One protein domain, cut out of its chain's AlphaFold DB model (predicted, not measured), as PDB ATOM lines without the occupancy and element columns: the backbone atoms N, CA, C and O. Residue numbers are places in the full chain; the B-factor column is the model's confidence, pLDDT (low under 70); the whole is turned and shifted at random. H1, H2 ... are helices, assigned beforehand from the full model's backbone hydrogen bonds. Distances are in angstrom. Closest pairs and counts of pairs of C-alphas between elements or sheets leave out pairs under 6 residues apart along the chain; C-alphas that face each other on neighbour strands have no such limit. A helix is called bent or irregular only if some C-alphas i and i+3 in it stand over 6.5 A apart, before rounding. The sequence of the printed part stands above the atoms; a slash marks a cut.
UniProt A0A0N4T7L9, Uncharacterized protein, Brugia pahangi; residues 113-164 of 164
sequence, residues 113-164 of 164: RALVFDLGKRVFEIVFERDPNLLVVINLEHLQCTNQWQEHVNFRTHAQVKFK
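Overview. This is residues 113 to 164 of the 164 residues of an uncharacterized protein of Brugia pahangi (UniProt A0A0N4T7L9). One long helix, H1, makes the longest axis, and two much shorter helices are set on it: H2 makes a corner at its last end, and H3 crosses it steeply near residues 117 to 121. Between H2 and H3 runs a wide loop, residues 139 to 152, and H3 then brings the chain back toward the start of H1, with the first and last printed C-alphas 7.9 A apart. The printed part has 52 residues with three named helices, in the order H1, H2, H3, and no named strand; the class is all helix. The whole is compact, with a radius of gyration of the C-alphas of 10.4 A, and elongated in outline, spanning 30 by 19 by 16 A.

Along the chain. H1, the longest helix, is residues 113 to 130 and measures 25.9 A from first to last C-alpha; it begins at C-alpha 113 at (-45.498, 13.770, -7.897) and ends at C-alpha 130 at (-37.407, 5.757, -31.153). H2 is residues 132 to 138, 11.4 A long; it is neither bent nor irregular, but only just: C-alphas 133 and 136 are 6.1 A apart. H3 is residues 153 to 162, 14.1 A long, and ends at C-alpha 162 at (-34.788, 12.120, -12.422).

Arrangement. H1 touches H3 with residues 117 to 121 alone; their closest C-alphas are those of Gly 120 and Ala 159, 6.3 A apart. These two helices run opposite ways at a steep tilt of 62 degrees. H1 and H2 touch only at the corner by their link, and only just, with 3 pairs of C-alphas within 8 A; H1 does so with residues 127 to 128 alone. The closest C-alphas there are those of Phe 128 and Leu 134, 6.3 A apart, and the two helices run opposite ways at a steep tilt of 48 degrees. H2 and H3 only just touch, with 3 pairs of C-alphas within 8 A, the closest those of Ile 138 and Asn 154 at 6.3 A; their lines are about perpendicular, at 76 degrees. In H1 and H3 every O i to N i+4 pair is within hydrogen-bond range, while in H2 0 of 3 are, beside 4 of 4 O i to N i+3 pairs.

Size, cuts and confidence. The two C-alphas farthest apart are those of Arg 113 and His 142, 30.2 A. The printed part has no cut and ends at residue 164, the chain's last residue. The link from H1 to H2 is tight, with 1 residue, and the link from H2 to H3 is long, with 14 residues. The mean pLDDT of the printed part is 87.4, and residues 162 to 164 are under 70, of which 162 belongs to H3.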
ATOM      1  N   ARG A 113     -46.694  14.606  -7.670       87.50
ATOM      2  CA  ARG A 113     -45.498  13.770  -7.897       87.50
ATOM      3  C   ARG A 113     -45.791  12.507  -8.708       87.50
ATOM      4  O   ARG A 113     -44.969  12.117  -9.528       87.50
ATOM      5  N   ALA A 114     -46.962  11.900  -8.503       88.69
ATOM      6  CA  ALA A 114     -47.405  10.748  -9.287       88.69
ATOM      7  C   ALA A 114     -47.492  11.084 -10.787       88.69
ATOM      8  O   ALA A 114     -46.943  10.362 -11.608       88.69
ATOM      9  N   LEU A 115     -48.068  12.240 -11.130       90.69
ATOM     10  CA  LEU A 115     -48.184  12.698 -12.515       90.69
ATOM     11  C   LEU A 115     -46.813  12.986 -13.134       90.69
ATOM     12  O   LEU A 115     -46.571  12.618 -14.279       90.69
ATOM     13  N   VAL A 116     -45.901  13.614 -12.385       89.25
ATOM     14  CA  VAL A 116     -44.527  13.867 -12.855       89.25
ATOM     15  C   VAL A 116     -43.798  12.552 -13.141       89.25
ATOM     16  O   VAL A 116     -43.108  12.434 -14.152       89.25
ATOM     17  N   PHE A 117     -43.987  11.546 -12.288       85.38
ATOM     18  CA  PHE A 117     -43.412  10.220 -12.481       85.38
ATOM     19  C   PHE A 117     -43.988   9.504 -13.713       85.38
ATOM     20  O   PHE A 117     -43.220   8.970 -14.515       85.38
ATOM     21  N   ASP A 118     -45.308   9.540 -13.908       88.56
ATOM     22  CA  ASP A 118     -45.970   8.935 -15.071       88.56
ATOM     23  C   ASP A 118     -45.580   9.634 -16.381       88.56
ATOM     24  O   ASP A 118     -45.296   8.977 -17.385       88.56
ATOM     25  N   LEU A 119     -45.486  10.969 -16.366       89.94
ATOM     26  CA  LEU A 119     -44.955  11.743 -17.489       89.94
ATOM     27  C   LEU A 119     -43.522  11.314 -17.806       89.94
ATOM     28  O   LEU A 119     -43.173  11.103 -18.966       89.94
ATOM     29  N   GLY A 120     -42.706  11.161 -16.768       88.75
ATOM     30  CA  GLY A 120     -41.339  10.701 -16.883       88.75
ATOM     31  C   GLY A 120     -41.208   9.344 -17.557       88.75
ATOM     32  O   GLY A 120     -40.418   9.203 -18.492       88.75
ATOM     33  N   LYS A 121     -42.018   8.370 -17.131       88.31
ATOM     34  CA  LYS A 121     -42.094   7.051 -17.773       88.31
ATOM     35  C   LYS A 121     -42.429   7.163 -19.255       88.31
ATOM     36  O   LYS A 121     -41.673   6.651 -20.072       88.31
ATOM     37  N   ARG A 122     -43.481   7.911 -19.598       90.88
ATOM     38  CA  ARG A 122     -43.911   8.094 -20.990       90.88
ATOM     39  C   ARG A 122     -42.827   8.734 -21.862       90.88
ATOM     40  O   ARG A 122     -42.660   8.355 -23.015       90.88
ATOM     41  N   VAL A 123     -42.076   9.700 -21.331       91.69
ATOM     42  CA  VAL A 123     -40.951  10.307 -22.065       91.69
ATOM     43  C   VAL A 123     -39.886   9.260 -22.383       91.69
ATOM     44  O   VAL A 123     -39.408   9.212 -23.511       91.69
ATOM     45  N   PHE A 124     -39.526   8.415 -21.417       90.12
ATOM     46  CA  PHE A 124     -38.556   7.352 -21.657       90.12
ATOM     47  C   PHE A 124     -39.064   6.280 -22.620       90.12
ATOM     48  O   PHE A 124     -38.288   5.844 -23.464       90.12
ATOM     49  N   GLU A 125     -40.342   5.901 -22.542       90.31
ATOM     50  CA  GLU A 125     -40.983   5.013 -23.522       90.31
ATOM     51  C   GLU A 125     -40.806   5.549 -24.937       90.31
ATOM     52  O   GLU A 125     -40.228   4.867 -25.774       90.31
ATOM     53  N   ILE A 126     -41.148   6.816 -25.170       92.88
ATOM     54  CA  ILE A 126     -40.980   7.444 -26.485       92.88
ATOM     55  C   ILE A 126     -39.506   7.466 -26.923       92.88
ATOM     56  O   ILE A 126     -39.210   7.310 -28.106       92.88
ATOM     57  N   VAL A 127     -38.572   7.704 -25.998       93.06
ATOM     58  CA  VAL A 127     -37.134   7.745 -26.306       93.06
ATOM     59  C   VAL A 127     -36.619   6.364 -26.713       93.06
ATOM     60  O   VAL A 127     -35.948   6.260 -27.736       93.06
ATOM     61  N   PHE A 128     -36.949   5.315 -25.960       92.12
ATOM     62  CA  PHE A 128     -36.475   3.957 -26.238       92.12
ATOM     63  C   PHE A 128     -37.224   3.283 -27.391       92.12
ATOM     64  O   PHE A 128     -36.628   2.482 -28.099       92.12
ATOM     65  N   GLU A 129     -38.485   3.639 -27.643       90.50
ATOM     66  CA  GLU A 129     -39.195   3.228 -28.861       90.50
ATOM     67  C   GLU A 129     -38.564   3.834 -30.119       90.50
ATOM     68  O   GLU A 129     -38.515   3.189 -31.165       90.50
ATOM     69  N   ARG A 130     -38.072   5.078 -30.032       94.31
ATOM     70  CA  ARG A 130     -37.407   5.757 -31.153       94.31
ATOM     71  C   ARG A 130     -35.985   5.268 -31.387       94.31
ATOM     72  O   ARG A 130     -35.582   5.147 -32.539       94.31
ATOM     73  N   ASP A 131     -35.235   5.037 -30.317       94.38
ATOM     74  CA  ASP A 131     -33.879   4.500 -30.383       94.38
ATOM     75  C   ASP A 131     -33.638   3.516 -29.229       94.38
ATOM     76  O   ASP A 131     -33.249   3.920 -28.123       94.38
ATOM     77  N   PRO A 132     -33.837   2.209 -29.479       92.88
ATOM     78  CA  PRO A 132     -33.620   1.180 -28.473       92.88
ATOM     79  C   PRO A 132     -32.184   1.156 -27.946       92.88
ATOM     80  O   PRO A 132     -31.968   0.810 -26.785       92.88
ATOM     81  N   ASN A 133     -31.192   1.585 -28.738       94.00
ATOM     82  CA  ASN A 133     -29.786   1.532 -28.333       94.00
ATOM     83  C   ASN A 133     -29.509   2.355 -27.072       94.00
ATOM     84  O   ASN A 133     -28.616   2.015 -26.296       94.00
ATOM     85  N   LEU A 134     -30.318   3.386 -26.812       93.81
ATOM     86  CA  LEU A 134     -30.204   4.242 -25.632       93.81
ATOM     87  C   LEU A 134     -30.453   3.505 -24.309       93.81
ATOM     88  O   LEU A 134     -30.077   4.020 -23.255       93.81
ATOM     89  N   LEU A 135     -31.006   2.288 -24.335       93.12
ATOM     90  CA  LEU A 135     -31.102   1.431 -23.149       93.12
ATOM     91  C   LEU A 135     -29.728   1.096 -22.544       93.12
ATOM     92  O   LEU A 135     -29.648   0.842 -21.343       93.12
ATOM     93  N   VAL A 136     -28.639   1.188 -23.319       94.69
ATOM     94  CA  VAL A 136     -27.261   1.038 -22.813       94.69
ATOM     95  C   VAL A 136     -26.916   2.065 -21.729       94.69
ATOM     96  O   VAL A 136     -26.170   1.770 -20.803       94.69
ATOM     97  N   VAL A 137     -27.510   3.266 -21.785       91.69
ATOM     98  CA  VAL A 137     -27.250   4.357 -20.826       91.69
ATOM     99  C   VAL A 137     -27.739   4.004 -19.418       91.69
ATOM    100  O   VAL A 137     -27.292   4.594 -18.436       91.69
ATOM    101  N   ILE A 138     -28.668   3.051 -19.320       90.94
ATOM    102  CA  ILE A 138     -29.233   2.564 -18.058       90.94
ATOM    103  C   ILE A 138     -28.931   1.075 -17.820       90.94
ATOM    104  O   ILE A 138     -29.603   0.431 -17.010       90.94
ATOM    105  N   ASN A 139     -27.916   0.542 -18.511       92.00
ATOM    106  CA  ASN A 139     -27.455  -0.847 -18.445       92.00
ATOM    107  C   ASN A 139     -28.562  -1.873 -18.761       92.00
ATOM    108  O   ASN A 139     -28.719  -2.869 -18.048       92.00
ATOM    109  N   LEU A 140     -29.387  -1.595 -19.777       92.69
ATOM    110  CA  LEU A 140     -30.469  -2.465 -20.260       92.69
ATOM    111  C   LEU A 140     -30.320  -2.826 -21.743       92.69
ATOM    112  O   LEU A 140     -31.302  -3.135 -22.414       92.69
ATOM    113  N   GLU A 141     -29.096  -2.821 -22.267       93.31
ATOM    114  CA  GLU A 141     -28.792  -3.158 -23.661       93.31
ATOM    115  C   GLU A 141     -29.255  -4.568 -24.064       93.31
ATOM    116  O   GLU A 141     -29.668  -4.798 -25.196       93.31
ATOM    117  N   HIS A 142     -29.289  -5.506 -23.120       91.50
ATOM    118  CA  HIS A 142     -29.788  -6.862 -23.348       91.50
ATOM    119  C   HIS A 142     -31.315  -6.927 -23.555       91.50
ATOM    120  O   HIS A 142     -31.829  -7.951 -23.998       91.50
ATOM    121  N   LEU A 143     -32.045  -5.845 -23.255       91.31
ATOM    122  CA  LEU A 143     -33.505  -5.764 -23.359       91.31
ATOM    123  C   LEU A 143     -33.988  -4.933 -24.554       91.31
ATOM    124  O   LEU A 143     -35.193  -4.722 -24.672       91.31
ATOM    125  N   GLN A 144     -33.092  -4.494 -25.446       88.44
ATOM    126  CA  GLN A 144     -33.392  -3.590 -26.571       88.44
ATOM    127  C   GLN A 144     -34.518  -4.056 -27.499       88.44
ATOM    128  O   GLN A 144     -35.234  -3.232 -28.058       88.44
ATOM    129  N   CYS A 145     -34.718  -5.366 -27.629       84.38
ATOM    130  CA  CYS A 145     -35.753  -5.950 -28.485       84.38
ATOM    131  C   CYS A 145     -37.004  -6.394 -27.709       84.38
ATOM    132  O   CYS A 145     -37.802  -7.181 -28.215       84.38
ATOM    133  N   THR A 146     -37.158  -5.960 -26.459       88.31
ATOM    134  CA  THR A 146     -38.244  -6.394 -25.571       88.31
ATOM    135  C   THR A 146     -38.879  -5.200 -24.870       88.31
ATOM    136  O   THR A 146     -38.279  -4.137 -24.790       88.31
ATOM    137  N   ASN A 147     -40.059  -5.392 -24.280       87.00
ATOM    138  CA  ASN A 147     -40.684  -4.389 -23.406       87.00
ATOM    139  C   ASN A 147     -40.384  -4.626 -21.915       87.00
ATOM    140  O   ASN A 147     -40.885  -3.908 -21.055       87.00
ATOM    141  N   GLN A 148     -39.552  -5.620 -21.584       88.88
ATOM    142  CA  GLN A 148     -39.275  -6.004 -20.193       88.88
ATOM    143  C   GLN A 148     -38.487  -4.937 -19.423       88.88
ATOM    144  O   GLN A 148     -38.530  -4.891 -18.192       88.88
ATOM    145  N   TRP A 149     -37.800  -4.035 -20.126       90.38
ATOM    146  CA  TRP A 149     -37.073  -2.930 -19.505       90.38
ATOM    147  C   TRP A 149     -37.995  -1.981 -18.716       90.38
ATOM    148  O   TRP A 149     -37.526  -1.350 -17.770       90.38
ATOM    149  N   GLN A 150     -39.297  -1.920 -19.032       88.62
ATOM    150  CA  GLN A 150     -40.280  -1.054 -18.360       88.62
ATOM    151  C   GLN A 150     -40.486  -1.403 -16.877       88.62
ATOM    152  O   GLN A 150     -40.772  -0.530 -16.053       88.62
ATOM    153  N   GLU A 151     -40.319  -2.675 -16.518       87.81
ATOM    154  CA  GLU A 151     -40.479  -3.162 -15.143       87.81
ATOM    155  C   GLU A 151     -39.137  -3.303 -14.414       87.81
ATOM    156  O   GLU A 151     -39.090  -3.501 -13.195       87.81
ATOM    157  N   HIS A 152     -38.028  -3.142 -15.141       91.25
ATOM    158  CA  HIS A 152     -36.694  -3.375 -14.618       91.25
ATOM    159  C   HIS A 152     -36.301  -2.350 -13.541       91.25
ATOM    160  O   HIS A 152     -36.575  -1.148 -13.633       91.25
ATOM    161  N   VAL A 153     -35.590  -2.811 -12.507       88.62
ATOM    162  CA  VAL A 153     -35.193  -1.978 -11.358       88.62
ATOM    163  C   VAL A 153     -34.315  -0.787 -11.758       88.62
ATOM    164  O   VAL A 153     -34.500   0.311 -11.228       88.62
ATOM    165  N   ASN A 154     -33.416  -0.962 -12.734       88.25
ATOM    166  CA  ASN A 154     -32.582   0.127 -13.260       88.25
ATOM    167  C   ASN A 154     -33.438   1.233 -13.878       88.25
ATOM    168  O   ASN A 154     -33.237   2.408 -13.570       88.25
ATOM    169  N   PHE A 155     -34.441   0.866 -14.680       88.94
ATOM    170  CA  PHE A 155     -35.359   1.834 -15.269       88.94
ATOM    171  C   PHE A 155     -36.150   2.574 -14.189       88.94
ATOM    172  O   PHE A 155     -36.176   3.805 -14.176       88.94
ATOM    173  N   ARG A 156     -36.710   1.848 -13.211       85.75
ATOM    174  CA  ARG A 156     -37.421   2.456 -12.075       85.75
ATOM    175  C   ARG A 156     -36.539   3.423 -11.291       85.75
ATOM    176  O   ARG A 156     -37.001   4.504 -10.941       85.75
ATOM    177  N   THR A 157     -35.284   3.061 -11.042       85.88
ATOM    178  CA  THR A 157     -34.324   3.905 -10.320       85.88
ATOM    179  C   THR A 157     -33.994   5.161 -11.119       85.88
ATOM    180  O   THR A 157     -34.056   6.260 -10.575       85.88
ATOM    181  N   HIS A 158     -33.729   5.038 -12.422       83.19
ATOM    182  CA  HIS A 158     -33.456   6.192 -13.277       83.19
ATOM    183  C   HIS A 158     -34.663   7.116 -13.435       83.19
ATOM    184  O   HIS A 158     -34.504   8.335 -13.352       83.19
ATOM    185  N   ALA A 159     -35.866   6.566 -13.607       80.12
ATOM    186  CA  ALA A 159     -37.091   7.353 -13.617       80.12
ATOM    187  C   ALA A 159     -37.295   8.043 -12.256       80.12
ATOM    188  O   ALA A 159     -37.497   9.249 -12.185       80.12
ATOM    189  N   GLN A 160     -37.145   7.325 -11.146       74.88
ATOM    190  CA  GLN A 160     -37.376   7.891  -9.819       74.88
ATOM    191  C   GLN A 160     -36.342   8.953  -9.420       74.88
ATOM    192  O   GLN A 160     -36.712   9.928  -8.777       74.88
ATOM    193  N   VAL A 161     -35.064   8.793  -9.775       71.38
ATOM    194  CA  VAL A 161     -34.013   9.780  -9.464       71.38
ATOM    195  C   VAL A 161     -34.183  11.049 -10.294       71.38
ATOM    196  O   VAL A 161     -33.985  12.138  -9.766       71.38
ATOM    197  N   LYS A 162     -34.585  10.939 -11.566       63.16
ATOM    198  CA  LYS A 162     -34.788  12.120 -12.422       63.16
ATOM    199  C   LYS A 162     -36.062  12.907 -12.096       63.16
ATOM    200  O   LYS A 162     -36.144  14.074 -12.463       63.16
ATOM    201  N   PHE A 163     -37.028  12.288 -11.419       57.81
ATOM    202  CA  PHE A 163     -38.330  12.888 -11.101       57.81
ATOM    203  C   PHE A 163     -38.610  13.020  -9.588       57.81
ATOM    204  O   PHE A 163     -39.755  13.259  -9.199       57.81
ATOM    205  N   LYS A 164     -37.585  12.865  -8.736       55.06
ATOM    206  CA  LYS A 164     -37.629  13.186  -7.296       55.06
ATOM    207  C   LYS A 164     -37.414  14.675  -7.054       55.06
ATOM    208  O   LYS A 164     -38.101  15.199  -6.146       55.06
TER     209      LYS A 164